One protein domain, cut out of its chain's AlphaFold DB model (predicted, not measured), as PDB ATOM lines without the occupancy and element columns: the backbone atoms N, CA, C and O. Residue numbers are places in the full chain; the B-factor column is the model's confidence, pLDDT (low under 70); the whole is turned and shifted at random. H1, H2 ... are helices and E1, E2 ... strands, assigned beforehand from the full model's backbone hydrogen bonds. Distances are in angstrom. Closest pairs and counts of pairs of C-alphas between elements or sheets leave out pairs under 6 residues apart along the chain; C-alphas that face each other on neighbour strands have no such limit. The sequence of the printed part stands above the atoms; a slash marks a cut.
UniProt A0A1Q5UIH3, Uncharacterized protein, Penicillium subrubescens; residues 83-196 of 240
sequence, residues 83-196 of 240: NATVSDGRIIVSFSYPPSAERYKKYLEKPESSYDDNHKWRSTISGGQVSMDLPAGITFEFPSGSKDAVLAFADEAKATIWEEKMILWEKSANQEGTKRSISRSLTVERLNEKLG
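AT A GLANCE: This is residues 83 to 196 of the 240 residues of an uncharacterized protein of Penicillium subrubescens (UniProt A0A1Q5UIH3). Two small sheet-and-helix lobes come near each other at strand E1: a twisted four-stranded sheet with H1 packed over one face, and a small three-stranded sheet with H2 over E7. H3, the last helix, runs beside H1 and the same way, with few contacts between them. The printed part has 114 residues, with three named helices and seven named strands in the order E1 E2 H1 E3 E4 E5 E6 H2 E7 H3; the class is mixed. The sheets, ordered E1 E2 E4 E3 and E5 E6 E7, are antiparallel. The whole is compact and rounded, with a radius of gyration of the C-alphas of 13.2 A and spans of 34 by 32 by 28 A.

HOW THE PARTS SIT: Begin with the larger sheet: E1 is residues 83 to 87, E2 90 to 95, E4 129 to 133 and E3 123 to 126. It is strongly twisted, but only just, with C-alphas up to 4.5 A off its best plane. In the hairpin E1 and E2, N 85 and O 92 are 2.9 A apart, within hydrogen-bond range; look also at N 91 and O 132, 2.8 A, between E2 and E4, and N 124 and O 131, 2.9 A, in the hairpin E3 and E4. H1, residues 98 to 108, is on this sheet at a height of 8.2 A, making two layers, a helix on one face of a sheet. It lies over E4, at 5 degrees on the local plane, along the strands; the closest C-alphas of the two are Ala 101 and Val 130, 6.1 A. E2, H1 and E3 form a split strand-helix-strand unit, with E4 between its strands and a right-handed crossover. In the second sheet, E5 is residues 139 to 141, E6 150 to 152 and E7 179 to 182; N 141 and O 150 are 2.9 A apart in the hairpin E5 and E6, and N 151 and O 180 2.9 A between E6 and E7. H2, residues 156 to 165, is on this sheet, again two layers, at a height of 9.3 A over a local plane fitted to only 6 C-alphas. It lies over E7 and runs along it, at 0 degrees on the local plane; their closest C-alphas, Ala 159 and Lys 179, are 6.8 A apart. Between the sheets, the closest C-alphas of E1 and E7 are Ala 84 and Ile 182, 6.4 A. H3, residues 188 to 194, and H1 are close but not clearly touching, at a shallow tilt of 10 degrees, the same way; their closest C-alphas, Ser 100 and Val 188, are 7.1 A apart. H2 is apart from both. Every O i to N i+4 pair is within hydrogen-bond range in H1, H2 and H3.

IN THESE COORDINATES: Find C-alpha 83 at (170.618, 152.653, 131.001), where E1 begins its 13.1 A. E2 is 16.1 A long, E4 13.4 A and E3 10.3 A. H1 starts at C-alpha 98, (173.645, 159.387, 141.591), and is 15.6 A long; H2 is 14.2 A. E5, E6 and E7 are 7.1, 6.5 and 10.7 A. H3, 10.0 A, ends at C-alpha 194, (176.446, 142.863, 145.268).

THE WHOLE: The C-alphas farthest apart, those of Pro 111 and Gly 145, are 35.8 A apart, and the printed part has no cut. The links H1 to E3 and H2 to E7 are long. Look for pLDDT under 70 at residues 111, 113 to 121 and 173 to 176; the mean of the printed part of this model is 83.7.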
ATOM      1  N   ASN A  83     170.542 152.730 132.464       90.31
ATOM      2  CA  ASN A  83     170.618 152.653 131.001       90.31
ATOM      3  C   ASN A  83     172.077 152.473 130.602       90.31
ATOM      4  O   ASN A  83     172.932 153.167 131.155       90.31
ATOM      5  N   ALA A  84     172.352 151.586 129.652       92.38
ATOM      6  CA  ALA A  84     173.709 151.310 129.196       92.38
ATOM      7  C   ALA A  84     173.836 151.597 127.703       92.38
ATOM      8  O   ALA A  84     173.119 151.028 126.892       92.38
ATOM      9  N   THR A  85     174.768 152.463 127.333       92.31
ATOM     10  CA  THR A  85     175.071 152.775 125.930       92.31
ATOM     11  C   THR A  85     176.551 152.559 125.674       92.31
ATOM     12  O   THR A  85     177.345 152.580 126.615       92.31
ATOM     13  N   VAL A  86     176.923 152.332 124.418       89.62
ATOM     14  CA  VAL A  86     178.326 152.241 124.007       89.62
ATOM     15  C   VAL A  86     178.586 153.308 122.949       89.62
ATOM     16  O   VAL A  86     177.856 153.379 121.965       89.62
ATOM     17  N   SER A  87     179.601 154.143 123.174       87.06
ATOM     18  CA  SER A  87     180.068 155.178 122.241       87.06
ATOM     19  C   SER A  87     181.586 155.204 122.251       87.06
ATOM     20  O   SER A  87     182.182 155.147 123.323       87.06
ATOM     21  N   ASP A  88     182.210 155.281 121.076       85.69
ATOM     22  CA  ASP A  88     183.663 155.470 120.928       85.69
ATOM     23  C   ASP A  88     184.514 154.465 121.729       85.69
ATOM     24  O   ASP A  88     185.518 154.816 122.346       85.69
ATOM     25  N   GLY A  89     184.079 153.200 121.771       84.56
ATOM     26  CA  GLY A  89     184.765 152.147 122.529       84.56
ATOM     27  C   GLY A  89     184.633 152.279 124.049       84.56
ATOM     28  O   GLY A  89     185.405 151.669 124.781       84.56
ATOM     29  N   ARG A  90     183.665 153.059 124.542       88.69
ATOM     30  CA  ARG A  90     183.359 153.218 125.965       88.69
ATOM     31  C   ARG A  90     181.937 152.808 126.279       88.69
ATOM     32  O   ARG A  90     180.999 153.208 125.597       88.69
ATOM     33  N   ILE A  91     181.778 152.075 127.368       91.25
ATOM     34  CA  ILE A  91     180.490 151.804 127.990       91.25
ATOM     35  C   ILE A  91     180.133 152.998 128.876       91.25
ATOM     36  O   ILE A  91     180.925 153.429 129.711       91.25
ATOM     37  N   ILE A  92     178.919 153.515 128.728       92.69
ATOM     38  CA  ILE A  92     178.362 154.583 129.555       92.69
ATOM     39  C   ILE A  92     177.107 154.045 130.235       92.69
ATOM     40  O   ILE A  92     176.106 153.759 129.575       92.69
ATOM     41  N   VAL A  93     177.156 153.929 131.562       92.88
ATOM     42  CA  VAL A  93     176.042 153.475 132.399       92.88
ATOM     43  C   VAL A  93     175.458 154.664 133.150       92.88
ATOM     44  O   VAL A  93     176.119 155.268 133.989       92.88
ATOM     45  N   SER A  94     174.204 154.997 132.866       91.69
ATOM     46  CA  SER A  94     173.465 156.061 133.549       91.69
ATOM     47  C   SER A  94     172.645 155.501 134.703       91.69
ATOM     48  O   SER A  94     171.844 154.589 134.497       91.69
ATOM     49  N   PHE A  95     172.785 156.088 135.891       91.75
ATOM     50  CA  PHE A  95     172.031 155.708 137.081       91.75
ATOM     51  C   PHE A  95     170.968 156.758 137.389       91.75
ATOM     52  O   PHE A  95     171.252 157.946 137.495       91.75
ATOM     53  N   SER A  96     169.741 156.310 137.645       88.19
ATOM     54  CA  SER A  96     168.683 157.181 138.190       88.19
ATOM     55  C   SER A  96     168.943 157.659 139.622       88.19
ATOM     56  O   SER A  96     168.270 158.578 140.088       88.19
ATOM     57  N   TYR A  97     169.894 157.044 140.330       86.06
ATOM     58  CA  TYR A  97     170.306 157.440 141.672       86.06
ATOM     59  C   TYR A  97     171.816 157.728 141.693       86.06
ATOM     60  O   TYR A  97     172.610 156.783 141.714       86.06
ATOM     61  N   PRO A  98     172.234 159.009 141.689       85.06
ATOM     62  CA  PRO A  98     173.645 159.387 141.591       85.06
ATOM     63  C   PRO A  98     174.573 158.752 142.645       85.06
ATOM     64  O   PRO A  98     175.649 158.293 142.262       85.06
ATOM     65  N   PRO A  99     174.176 158.587 143.926       87.88
ATOM     66  CA  PRO A  99     175.033 157.912 144.904       87.88
ATOM     67  C   PRO A  99     175.344 156.447 144.558       87.88
ATOM     68  O   PRO A  99     176.397 155.933 144.935       87.88
ATOM     69  N   SER A 100     174.469 155.753 143.818       89.25
ATOM     70  CA  SER A 100     174.766 154.403 143.317       89.25
ATOM     71  C   SER A 100     175.841 154.409 142.232       89.25
ATOM     72  O   SER A 100     176.665 153.497 142.213       89.25
ATOM     73  N   ALA A 101     175.877 155.435 141.377       88.88
ATOM     74  CA  ALA A 101     176.929 155.592 140.375       88.88
ATOM     75  C   ALA A 101     178.302 155.772 141.039       88.88
ATOM     76  O   ALA A 101     179.270 155.124 140.650       88.88
ATOM     77  N   GLU A 102     178.381 156.594 142.091       87.19
ATOM     78  CA  GLU A 102     179.624 156.799 142.848       87.19
ATOM     79  C   GLU A 102     180.125 155.508 143.499       87.19
ATOM     80  O   GLU A 102     181.308 155.176 143.415       87.19
ATOM     81  N   ARG A 103     179.220 154.756 144.136       88.50
ATOM     82  CA  ARG A 103     179.551 153.465 144.753       88.50
ATOM     83  C   ARG A 103     180.017 152.453 143.714       88.50
ATOM     84  O   ARG A 103     180.985 151.737 143.958       88.50
ATOM     85  N   TYR A 104     179.365 152.422 142.555       89.38
ATOM     86  CA  TYR A 104     179.759 151.544 141.465       89.38
ATOM     87  C   TYR A 104     181.130 151.920 140.887       89.38
ATOM     88  O   TYR A 104     181.966 151.038 140.720       89.38
ATOM     89  N   LYS A 105     181.427 153.212 140.690       88.75
ATOM     90  CA  LYS A 105     182.770 153.663 140.280       88.75
ATOM     91  C   LYS A 105     183.848 153.181 141.251       88.75
ATOM     92  O   LYS A 105     184.823 152.578 140.825       88.75
ATOM     93  N   LYS A 106     183.642 153.384 142.557       86.69
ATOM     94  CA  LYS A 106     184.579 152.919 143.596       86.69
ATOM     95  C   LYS A 106     184.778 151.405 143.567       86.69
ATOM     96  O   LYS A 106     185.856 150.923 143.889       86.69
ATOM     97  N   TYR A 107     183.740 150.649 143.217       86.94
ATOM     98  CA  TYR A 107     183.847 149.206 143.035       86.94
ATOM     99  C   TYR A 107     184.698 148.838 141.820       86.94
ATOM    100  O   TYR A 107     185.531 147.950 141.951       86.94
ATOM    101  N   LEU A 108     184.551 149.533 140.689       84.44
ATOM    102  CA  LEU A 108     185.362 149.306 139.485       84.44
ATOM    103  C   LEU A 108     186.844 149.674 139.662       84.44
ATOM    104  O   LEU A 108     187.692 149.175 138.936       84.44
ATOM    105  N   GLU A 109     187.166 150.555 140.608       82.88
ATOM    106  CA  GLU A 109     188.551 150.930 140.929       82.88
ATOM    107  C   GLU A 109     189.280 149.872 141.780       82.88
ATOM    108  O   GLU A 109     190.496 149.963 141.959       82.88
ATOM    109  N   LYS A 110     188.570 148.866 142.314       79.31
ATOM    110  CA  LYS A 110     189.195 147.783 143.084       79.31
ATOM    111  C   LYS A 110     189.945 146.833 142.135       79.31
ATOM    112  O   LYS A 110     189.370 146.397 141.147       79.31
ATOM    113  N   PRO A 111     191.187 146.421 142.439       67.69
ATOM    114  CA  PRO A 111     191.933 145.498 141.576       67.69
ATOM    115  C   PRO A 111     191.208 144.162 141.352       67.69
ATOM    116  O   PRO A 111     191.193 143.625 140.251       67.69
ATOM    117  N   GLU A 112     190.547 143.658 142.395       70.00
ATOM    118  CA  GLU A 112     189.843 142.370 142.405       70.00
ATOM    119  C   GLU A 112     188.611 142.329 141.486       70.00
ATOM    120  O   GLU A 112     188.160 141.244 141.115       70.00
ATOM    121  N   SER A 113     188.058 143.485 141.113       58.97
ATOM    122  CA  SER A 113     186.904 143.596 140.213       58.97
ATOM    123  C   SER A 113     187.307 143.797 138.750       58.97
ATOM    124  O   SER A 113     186.429 143.920 137.896       58.97
ATOM    125  N   SER A 114     188.607 143.779 138.426       63.09
ATOM    126  CA  SER A 114     189.032 143.826 137.030       63.09
ATOM    127  C   SER A 114     188.631 142.547 136.290       63.09
ATOM    128  O   SER A 114     188.820 141.434 136.783       63.09
ATOM    129  N   TYR A 115     188.075 142.716 135.090       66.69
ATOM    130  CA  TYR A 115     187.806 141.625 134.148       66.69
ATOM    131  C   TYR A 115     189.082 140.958 133.620       66.69
ATOM    132  O   TYR A 115     189.070 139.777 133.296       66.69
ATOM    133  N   ASP A 116     190.161 141.732 133.505       65.62
ATOM    134  CA  ASP A 116     191.447 141.301 132.967       65.62
ATOM    135  C   ASP A 116     192.554 141.883 133.850       65.62
ATOM    136  O   ASP A 116     192.580 143.089 134.116       65.62
ATOM    137  N   ASP A 117     193.465 141.025 134.302       59.00
ATOM    138  CA  ASP A 117     194.608 141.385 135.145       59.00
ATOM    139  C   ASP A 117     195.513 142.435 134.473       59.00
ATOM    140  O   ASP A 117     196.196 143.206 135.149       59.00
ATOM    141  N   ASN A 118     195.478 142.519 133.137       59.41
ATOM    142  CA  ASN A 118     196.245 143.483 132.349       59.41
ATOM    143  C   ASN A 118     195.460 144.755 131.987       59.41
ATOM    144  O   ASN A 118     196.063 145.739 131.541       59.41
ATOM    145  N   HIS A 119     194.135 144.777 132.167       60.16
ATOM    146  CA  HIS A 119     193.305 145.903 131.744       60.16
ATOM    147  C   HIS A 119     193.071 146.889 132.891       60.16
ATOM    148  O   HIS A 119     192.289 146.655 133.810       60.16
ATOM    149  N   LYS A 120     193.734 148.048 132.824       61.28
ATOM    150  CA  LYS A 120     193.451 149.169 133.727       61.28
ATOM    151  C   LYS A 120     192.237 149.942 133.230       61.28
ATOM    152  O   LYS A 120     192.342 150.746 132.307       61.28
ATOM    153  N   TRP A 121     191.110 149.740 133.898       67.69
ATOM    154  CA  TRP A 121     189.888 150.500 133.670       67.69
ATOM    155  C   TRP A 121     190.110 151.988 133.903       67.69
ATOM    156  O   TRP A 121     190.435 152.415 135.013       67.69
ATOM    157  N   ARG A 122     189.866 152.809 132.883       72.88
ATOM    158  CA  ARG A 122     189.597 154.228 133.120       72.88
ATOM    159  C   ARG A 122     188.110 154.373 133.366       72.88
ATOM    160  O   ARG A 122     187.325 154.274 132.431       72.88
ATOM    161  N   SER A 123     187.732 154.599 134.621       78.88
ATOM    162  CA  SER A 123     186.355 154.931 134.971       78.88
ATOM    163  C   SER A 123     186.232 156.404 135.364       78.88
ATOM    164  O   SER A 123     187.048 156.951 136.110       78.88
ATOM    165  N   THR A 124     185.210 157.083 134.853       83.44
ATOM    166  CA  THR A 124     184.892 158.471 135.226       83.44
ATOM    167  C   THR A 124     183.434 158.578 135.637       83.44
ATOM    168  O   THR A 124     182.607 157.779 135.197       83.44
ATOM    169  N   ILE A 125     183.125 159.538 136.513       87.88
ATOM    170  CA  ILE A 125     181.749 159.843 136.906       87.88
ATOM    171  C   ILE A 125     181.398 161.276 136.541       87.88
ATOM    172  O   ILE A 125     182.151 162.200 136.842       87.88
ATOM    173  N   SER A 126     180.244 161.450 135.909       85.00
ATOM    174  CA  SER A 126     179.667 162.759 135.614       85.00
ATOM    175  C   SER A 126     178.149 162.657 135.665       85.00
ATOM    176  O   SER A 126     177.573 161.772 135.041       85.00
ATOM    177  N   GLY A 127     177.485 163.507 136.451       80.19
ATOM    178  CA  GLY A 127     176.017 163.586 136.476       80.19
ATOM    179  C   GLY A 127     175.285 162.268 136.783       80.19
ATOM    180  O   GLY A 127     174.200 162.040 136.258       80.19
ATOM    181  N   GLY A 128     175.869 161.375 137.591       85.19
ATOM    182  CA  GLY A 128     175.292 160.049 137.867       85.19
ATOM    183  C   GLY A 128     175.506 159.018 136.751       85.19
ATOM    184  O   GLY A 128     174.865 157.968 136.751       85.19
ATOM    185  N   GLN A 129     176.400 159.296 135.805       90.81
ATOM    186  CA  GLN A 129     176.835 158.362 134.774       90.81
ATOM    187  C   GLN A 129     178.236 157.861 135.085       90.81
ATOM    188  O   GLN A 129     179.107 158.655 135.432       90.81
ATOM    189  N   VAL A 130     178.456 156.561 134.928       90.38
ATOM    190  CA  VAL A 130     179.782 155.946 134.976       90.38
ATOM    191  C   VAL A 130     180.180 155.593 133.553       90.38
ATOM    192  O   VAL A 130     179.484 154.827 132.890       90.38
ATOM    193  N   SER A 131     181.283 156.166 133.082       90.12
ATOM    194  CA  SER A 131     181.883 155.811 131.797       90.12
ATOM    195  C   SER A 131     183.116 154.955 132.037       90.12
ATOM    196  O   SER A 131     183.917 155.300 132.905       90.12
ATOM    197  N   MET A 132     183.251 153.861 131.291       89.75
ATOM    198  CA  MET A 132     184.382 152.938 131.345       89.75
ATOM    199  C   MET A 132     184.782 152.476 129.945       89.75
ATOM    200  O   MET A 132     183.926 152.341 129.073       89.75
ATOM    201  N   ASP A 133     186.073 152.243 129.724       87.69
ATOM    202  CA  ASP A 133     186.570 151.721 128.446       87.69
ATOM    203  C   ASP A 133     186.061 150.282 128.219       87.69
ATOM    204  O   ASP A 133     185.963 149.501 129.158       87.69
ATOM    205  N   LEU A 134     185.685 149.936 126.986       85.94
ATOM    206  CA  LEU A 134     185.248 148.590 126.610       85.94
ATOM    207  C   LEU A 134     186.484 147.717 126.326       85.94
ATOM    208  O   LEU A 134     187.271 148.072 125.444       85.94
ATOM    209  N   PRO A 135     186.666 146.571 127.006       82.06
ATOM    210  CA  PRO A 135     187.802 145.701 126.728       82.06
ATOM    211  C   PRO A 135     187.804 145.137 125.312       82.06
ATOM    212  O   PRO A 135     186.763 144.896 124.696       82.06
ATOM    213  N   ALA A 136     189.011 144.877 124.815       80.81
ATOM    214  CA  ALA A 136     189.207 144.268 123.512       80.81
ATOM    215  C   ALA A 136     188.547 142.880 123.445       80.81
ATOM    216  O   ALA A 136     188.582 142.103 124.397       80.81
ATOM    217  N   GLY A 137     187.957 142.559 122.293       80.38
ATOM    218  CA  GLY A 137     187.298 141.270 122.065       80.38
ATOM    219  C   GLY A 137     185.858 141.180 122.577       80.38
ATOM    220  O   GLY A 137     185.238 140.131 122.414       80.38
ATOM    221  N   ILE A 138     185.311 142.262 123.142       87.06
ATOM    222  CA  ILE A 138     183.877 142.393 123.410       87.06
ATOM    223  C   ILE A 138     183.255 143.220 122.288       87.06
ATOM    224  O   ILE A 138     183.716 144.314 121.963       87.06
ATOM    225  N   THR A 139     182.194 142.686 121.695       90.69
ATOM    226  CA  THR A 139     181.381 143.391 120.698       90.69
ATOM    227  C   THR A 139     180.070 143.840 121.330       90.69
ATOM    228  O   THR A 139     179.718 143.401 122.426       90.69
ATOM    229  N   PHE A 140     179.346 144.743 120.672       90.88
ATOM    230  CA  PHE A 140     178.059 145.216 121.167       90.88
ATOM    231  C   PHE A 140     177.031 145.326 120.045       90.88
ATOM    232  O   PHE A 140     177.367 145.588 118.891       90.88
ATOM    233  N   GLU A 141     175.768 145.154 120.409       90.12
ATOM    234  CA  GLU A 141     174.613 145.332 119.535       90.12
ATOM    235  C   GLU A 141     173.526 146.135 120.263       90.12
ATOM    236  O   GLU A 141     173.448 146.130 121.494       90.12
ATOM    237  N   PHE A 142     172.673 146.819 119.503       87.19
ATOM    238  CA  PHE A 142     171.479 147.487 120.022       87.19
ATOM    239  C   PHE A 142     170.247 146.745 119.495       87.19
ATOM    240  O   PHE A 142     169.896 146.920 118.327       87.19
ATOM    241  N   PRO A 143     169.607 145.887 120.309       83.38
ATOM    242  CA  PRO A 143     168.435 145.143 119.875       83.38
ATOM    243  C   PRO A 143     167.317 146.086 119.436       83.38
ATOM    244  O   PRO A 143     167.055 147.099 120.090       83.38
ATOM    245  N   SER A 144     166.613 145.727 118.364       78.38
ATOM    246  CA  SER A 144     165.460 146.484 117.875       78.38
ATOM    247  C   SER A 144     164.438 146.706 118.995       78.38
ATOM    248  O   SER A 144     163.934 145.756 119.586       78.38
ATOM    249  N   GLY A 145     164.136 147.971 119.295       76.56
ATOM    250  CA  GLY A 145     163.205 148.354 120.364       76.56
ATOM    251  C   GLY A 145     163.833 148.513 121.754       76.56
ATOM    252  O   GLY A 145     163.137 148.923 122.681       76.56
ATOM    253  N   SER A 146     165.136 148.263 121.905       79.88
ATOM    254  CA  SER A 146     165.892 148.558 123.124       79.88
ATOM    255  C   SER A 146     166.787 149.779 122.933       79.88
ATOM    256  O   SER A 146     167.359 149.997 121.869       79.88
ATOM    257  N   LYS A 147     166.931 150.578 123.994       81.38
ATOM    258  CA  LYS A 147     167.937 151.652 124.069       81.38
ATOM    259  C   LYS A 147     169.240 151.189 124.716       81.38
ATOM    260  O   LYS A 147     170.198 151.957 124.740       81.38
ATOM    261  N   ASP A 148     169.256 149.977 125.265       86.44
ATOM    262  CA  ASP A 148     170.445 149.435 125.905       86.44
ATOM    263  C   ASP A 148     171.320 148.686 124.917       86.44
ATOM    264  O   ASP A 148     170.831 147.912 124.090       86.44
ATOM    265  N   ALA A 149     172.623 148.859 125.097       89.19
ATOM    266  CA  ALA A 149     173.613 147.987 124.509       89.19
ATOM    267  C   ALA A 149     173.528 146.585 125.129       89.19
ATOM    268  O   ALA A 149     173.426 146.419 126.349       89.19
ATOM    269  N   VAL A 150     173.624 145.580 124.272       91.38
ATOM    270  CA  VAL A 150     173.884 144.189 124.636       91.38
ATOM    271  C   VAL A 150     175.328 143.893 124.277       91.38
ATOM    272  O   VAL A 150     175.746 144.144 123.150       91.38
ATOM    273  N   LEU A 151     176.088 143.371 125.235       91.44
ATOM    274  CA  LEU A 151     177.468 142.955 125.013       91.44
ATOM    275  C   LEU A 151     177.481 141.505 124.543       91.44
ATOM    276  O   LEU A 151     176.833 140.649 125.150       91.44
ATOM    277  N   ALA A 152     178.224 141.237 123.477       91.56
ATOM    278  CA  ALA A 152     178.434 139.912 122.923       91.56
ATOM    279  C   ALA A 152     179.908 139.521 123.066       91.56
ATOM    280  O   ALA A 152     180.820 140.256 122.665       91.56
ATOM    281  N   PHE A 153     180.120 138.349 123.657       90.81
ATOM    282  CA  PHE A 153     181.427 137.799 123.989       90.81
ATOM    283  C   PHE A 153     181.781 136.659 123.034       90.81
ATOM    284  O   PHE A 153     180.903 136.002 122.478       90.81
ATOM    285  N   ALA A 154     183.079 136.406 122.867       88.44
ATOM    286  CA  ALA A 154     183.566 135.327 122.007       88.44
ATOM    287  C   ALA A 154     183.138 133.927 122.488       88.44
ATOM    288  O   ALA A 154     182.958 133.026 121.675       88.44
ATOM    289  N   ASP A 155     182.984 133.749 123.802       89.12
ATOM    290  CA  ASP A 155     182.629 132.484 124.435       89.12
ATOM    291  C   ASP A 155     181.845 132.716 125.745       89.12
ATOM    292  O   ASP A 155     181.827 133.818 126.305       89.12
ATOM    293  N   GLU A 156     181.147 131.679 126.220       88.75
ATOM    294  CA  GLU A 156     180.303 131.756 127.424       88.75
ATOM    295  C   GLU A 156     181.128 131.875 128.715       88.75
ATOM    296  O   GLU A 156     180.670 132.487 129.684       88.75
ATOM    297  N   ALA A 157     182.364 131.369 128.732       88.19
ATOM    298  CA  ALA A 157     183.247 131.487 129.889       88.19
ATOM    299  C   ALA A 157     183.620 132.957 130.143       88.19
ATOM    300  O   ALA A 157     183.459 133.462 131.253       88.19
ATOM    301  N   LYS A 158     184.006 133.687 129.094       87.19
ATOM    302  CA  LYS A 158     184.269 135.130 129.126       87.19
ATOM    303  C   LYS A 158     183.045 135.940 129.513       87.19
ATOM    304  O   LYS A 158     183.188 136.912 130.251       87.19
ATOM    305  N   ALA A 159     181.867 135.552 129.034       88.00
ATOM    306  CA  ALA A 159     180.620 136.211 129.410       88.00
ATOM    307  C   ALA A 159     180.295 136.010 130.902       88.00
ATOM    308  O   ALA A 159     179.793 136.923 131.555       88.00
ATOM    309  N   THR A 160     180.616 134.838 131.452       87.62
ATOM    310  CA  THR A 160     180.415 134.515 132.873       87.62
ATOM    311  C   THR A 160     181.396 135.273 133.764       87.62
ATOM    312  O   THR A 160     180.968 135.929 134.708       87.62
ATOM    313  N   ILE A 161     182.688 135.293 133.409       87.19
ATOM    314  CA  ILE A 161     183.693 136.113 134.109       87.19
ATOM    315  C   ILE A 161     183.268 137.586 134.098       87.19
ATOM    316  O   ILE A 161     183.385 138.281 135.106       87.19
ATOM    317  N   TRP A 162     182.736 138.071 132.971       87.25
ATOM    318  CA  TRP A 162     182.229 139.435 132.884       87.25
ATOM    319  C   TRP A 162     181.084 139.673 133.857       87.25
ATOM    320  O   TRP A 162     181.128 140.637 134.600       87.25
ATOM    321  N   GLU A 163     180.072 138.814 133.876       88.31
ATOM    322  CA  GLU A 163     178.921 138.936 134.775       88.31
ATOM    323  C   GLU A 163     179.321 138.924 136.261       88.31
ATOM    324  O   GLU A 163     178.797 139.714 137.051       88.31
ATOM    325  N   GLU A 164     180.304 138.102 136.636       85.38
ATOM    326  CA  GLU A 164     180.845 138.060 137.998       85.38
ATOM    327  C   GLU A 164     181.582 139.352 138.382       85.38
ATOM    328  O   GLU A 164     181.406 139.869 139.488       85.38
ATOM    329  N   LYS A 165     182.402 139.890 137.471       83.81
ATOM    330  CA  LYS A 165     183.218 141.097 137.701       83.81
ATOM    331  C   LYS A 165     182.437 142.396 137.498       83.81
ATOM    332  O   LYS A 165     182.711 143.410 138.128       83.81
ATOM    333  N   MET A 166     181.440 142.377 136.626       87.75
ATOM    334  CA  MET A 166     180.640 143.521 136.208       87.75
ATOM    335  C   MET A 166     179.198 143.300 136.631       87.75
ATOM    336  O   MET A 166     178.306 143.148 135.807       87.75
ATOM    337  N   ILE A 167     178.972 143.374 137.943       86.75
ATOM    338  CA  ILE A 167     177.735 143.029 138.671       86.75
ATOM    339  C   ILE A 167     176.411 143.633 138.162       86.75
ATOM    340  O   ILE A 167     175.336 143.243 138.636       86.75
ATOM    341  N   LEU A 168     176.476 144.619 137.264       90.31
ATOM    342  CA  LEU A 168     175.317 145.237 136.618       90.31
ATOM    343  C   LEU A 168     174.896 144.523 135.335       90.31
ATOM    344  O   LEU A 168     173.800 144.784 134.852       90.31
ATOM    345  N   TRP A 169     175.756 143.685 134.768       89.94
ATOM    346  CA  TRP A 169     175.529 142.964 133.526       89.94
ATOM    347  C   TRP A 169     175.155 141.526 133.843       89.94
ATOM    348  O   TRP A 169     175.897 140.837 134.529       89.94
ATOM    349  N   GLU A 170     174.012 141.078 133.341       88.25
ATOM    350  CA  GLU A 170     173.460 139.759 133.639       88.25
ATOM    351  C   GLU A 170     173.023 139.058 132.353       88.25
ATOM    352  O   GLU A 170     172.742 139.693 131.325       88.25
ATOM    353  N   LYS A 171     172.956 137.727 132.406       84.62
ATOM    354  CA  LYS A 171     172.299 136.939 131.361       84.62
ATOM    355  C   LYS A 171     170.792 137.202 131.406       84.62
ATOM    356  O   LYS A 171     170.134 136.905 132.402       84.62
ATOM    357  N   SER A 172     170.220 137.747 130.330       76.94
ATOM    358  CA  SER A 172     168.757 137.868 130.238       76.94
ATOM    359  C   SER A 172     168.124 136.534 129.838       76.94
ATOM    360  O   SER A 172     168.732 135.752 129.107       76.94
ATOM    361  N   ALA A 173     166.866 136.311 130.232       69.12
ATOM    362  CA  ALA A 173     166.115 135.103 129.874       69.12
ATOM    363  C   ALA A 173     166.000 134.868 128.353       69.12
ATOM    364  O   ALA A 173     165.854 133.731 127.920       69.12
ATOM    365  N   ASN A 174     166.105 135.932 127.550       68.38
ATOM    366  CA  ASN A 174     165.950 135.892 126.095       68.38
ATOM    367  C   ASN A 174     167.295 135.955 125.346       68.38
ATOM    368  O   ASN A 174     167.316 136.225 124.148       68.38
ATOM    369  N   GLN A 175     168.423 135.779 126.042       69.00
ATOM    370  CA  GLN A 175     169.765 135.882 125.468       69.00
ATOM    371  C   GLN A 175     170.469 134.522 125.425       69.00
ATOM    372  O   GLN A 175     170.433 133.750 126.384       69.00
ATOM    373  N   GLU A 176     171.155 134.258 124.312       69.31
ATOM    374  CA  GLU A 176     172.101 133.146 124.185       69.31
ATOM    375  C   GLU A 176     173.250 133.287 125.199       69.31
ATOM    376  O   GLU A 176     173.574 134.389 125.650       69.31
ATOM    377  N   GLY A 177     173.885 132.166 125.564       77.00
ATOM    378  CA  GLY A 177     174.877 132.088 126.647       77.00
ATOM    379  C   GLY A 177     176.055 133.065 126.542       77.00
ATOM    380  O   GLY A 177     176.639 133.421 127.563       77.00
ATOM    381  N   THR A 178     176.360 133.574 125.349       87.81
ATOM    382  CA  THR A 178     177.455 134.518 125.078       87.81
ATOM    383  C   THR A 178     177.061 135.992 125.151       87.81
ATOM    384  O   THR A 178     177.912 136.846 124.920       87.81
ATOM    385  N   LYS A 179     175.801 136.333 125.449       89.81
ATOM    386  CA  LYS A 179     175.321 137.726 125.483       89.81
ATOM    387  C   LYS A 179     175.000 138.182 126.907       89.81
ATOM    388  O   LYS A 179     174.504 137.395 127.715       89.81
ATOM    389  N   ARG A 180     175.275 139.449 127.230       91.00
ATOM    390  CA  ARG A 180     174.931 140.074 128.522       91.00
ATOM    391  C   ARG A 180     174.257 141.424 128.321       91.00
ATOM    392  O   ARG A 180     174.590 142.171 127.403       91.00
ATOM    393  N   SER A 181     173.317 141.750 129.200       90.75
ATOM    394  CA  SER A 181     172.592 143.026 129.198       90.75
ATOM    395  C   SER A 181     172.598 143.668 130.576       90.75
ATOM    396  O   SER A 181     172.840 143.004 131.582       90.75
ATOM    397  N   ILE A 182     172.342 144.974 130.625       90.31
ATOM    398  CA  ILE A 182     172.220 145.690 131.892       90.31
ATOM    399  C   ILE A 182     170.999 145.183 132.682       90.31
ATOM    400  O   ILE A 182     169.897 145.049 132.148       90.31
ATOM    401  N   SER A 183     171.178 144.914 133.973       86.88
ATOM    402  CA  SER A 183     170.123 144.382 134.831       86.88
ATOM    403  C   SER A 183     169.041 145.429 135.086       86.88
ATOM    404  O   SER A 183     169.256 146.441 135.758       86.88
ATOM    405  N   ARG A 184     167.836 145.171 134.569       81.31
ATOM    406  CA  ARG A 184     166.654 146.027 134.769       81.31
ATOM    407  C   ARG A 184     165.902 145.740 136.071       81.31
ATOM    408  O   ARG A 184     165.077 146.549 136.484       81.31
ATOM    409  N   SER A 185     166.192 144.610 136.716       80.12
ATOM    410  CA  SER A 185     165.539 144.183 137.962       80.12
ATOM    411  C   SER A 185     166.251 144.679 139.227       80.12
ATOM    412  O   SER A 185     165.823 144.381 140.344       80.12
ATOM    413  N   LEU A 186     167.354 145.417 139.073       84.75
ATOM    414  CA  LEU A 186     168.207 145.788 140.188       84.75
ATOM    415  C   LEU A 186     167.547 146.866 141.063       84.75
ATOM    416  O   LEU A 186     167.080 147.902 140.587       84.75
ATOM    417  N   THR A 187     167.530 146.634 142.372       86.56
ATOM    418  CA  THR A 187     167.175 147.644 143.376       86.56
ATOM    419  C   THR A 187     168.443 148.267 143.947       86.56
ATOM    420  O   THR A 187     169.534 147.701 143.844       86.56
ATOM    421  N   VAL A 188     168.317 149.437 144.577       84.25
ATOM    422  CA  VAL A 188     169.451 150.074 145.275       84.25
ATOM    423  C   VAL A 188     170.038 149.144 146.345       84.25
ATOM    424  O   VAL A 188     171.254 149.057 146.489       84.25
ATOM    425  N   GLU A 189     169.181 148.426 147.066       84.12
ATOM    426  CA  GLU A 189     169.569 147.458 148.092       84.12
ATOM    427  C   GLU A 189     170.348 146.285 147.496       84.12
ATOM    428  O   GLU A 189     171.493 146.063 147.878       84.12
ATOM    429  N   ARG A 190     169.801 145.629 146.466       85.06
ATOM    430  CA  ARG A 190     170.465 144.504 145.795       85.06
ATOM    431  C   ARG A 190     171.798 144.912 145.167       85.06
ATOM    432  O   ARG A 190     172.749 144.137 145.180       85.06
ATOM    433  N   LEU A 191     171.908 146.141 144.656       87.75
ATOM    434  CA  LEU A 191     173.196 146.689 144.234       87.75
ATOM    435  C   LEU A 191     174.170 146.796 145.418       87.75
ATOM    436  O   LEU A 191     175.310 146.359 145.302       87.75
ATOM    437  N   ASN A 192     173.747 147.347 146.556       86.75
ATOM    438  CA  ASN A 192     174.606 147.458 147.740       86.75
ATOM    439  C   ASN A 192     175.053 146.083 148.268       86.75
ATOM    440  O   ASN A 192     176.194 145.952 148.709       86.75
ATOM    441  N   GLU A 193     174.198 145.060 148.190       85.12
ATOM    442  CA  GLU A 193     174.555 143.675 148.522       85.12
ATOM    443  C   GLU A 193     175.652 143.153 147.594       85.12
ATOM    444  O   GLU A 193     176.692 142.698 148.070       85.12
ATOM    445  N   LYS A 194     175.459 143.284 146.273       85.81
ATOM    446  CA  LYS A 194     176.446 142.863 145.268       85.81
ATOM    447  C   LYS A 194     177.778 143.609 145.388       85.81
ATOM    448  O   LYS A 194     178.826 143.043 145.107       85.81
ATOM    449  N   LEU A 195     177.749 144.866 145.832       85.38
ATOM    450  CA  LEU A 195     178.947 145.666 146.107       85.38
ATOM    451  C   LEU A 195     179.657 145.274 147.420       85.38
ATOM    452  O   LEU A 195     180.721 145.820 147.719       85.38
ATOM    453  N   GLY A 196     179.071 144.373 148.218       77.38
ATOM    454  CA  GLY A 196     179.583 143.970 149.529       77.38
ATOM    455  C   GLY A 196     179.377 145.015 150.628       77.38
ATOM    456  O   GLY A 196     179.992 144.916 151.682       77.38
TER     457      GLY A 196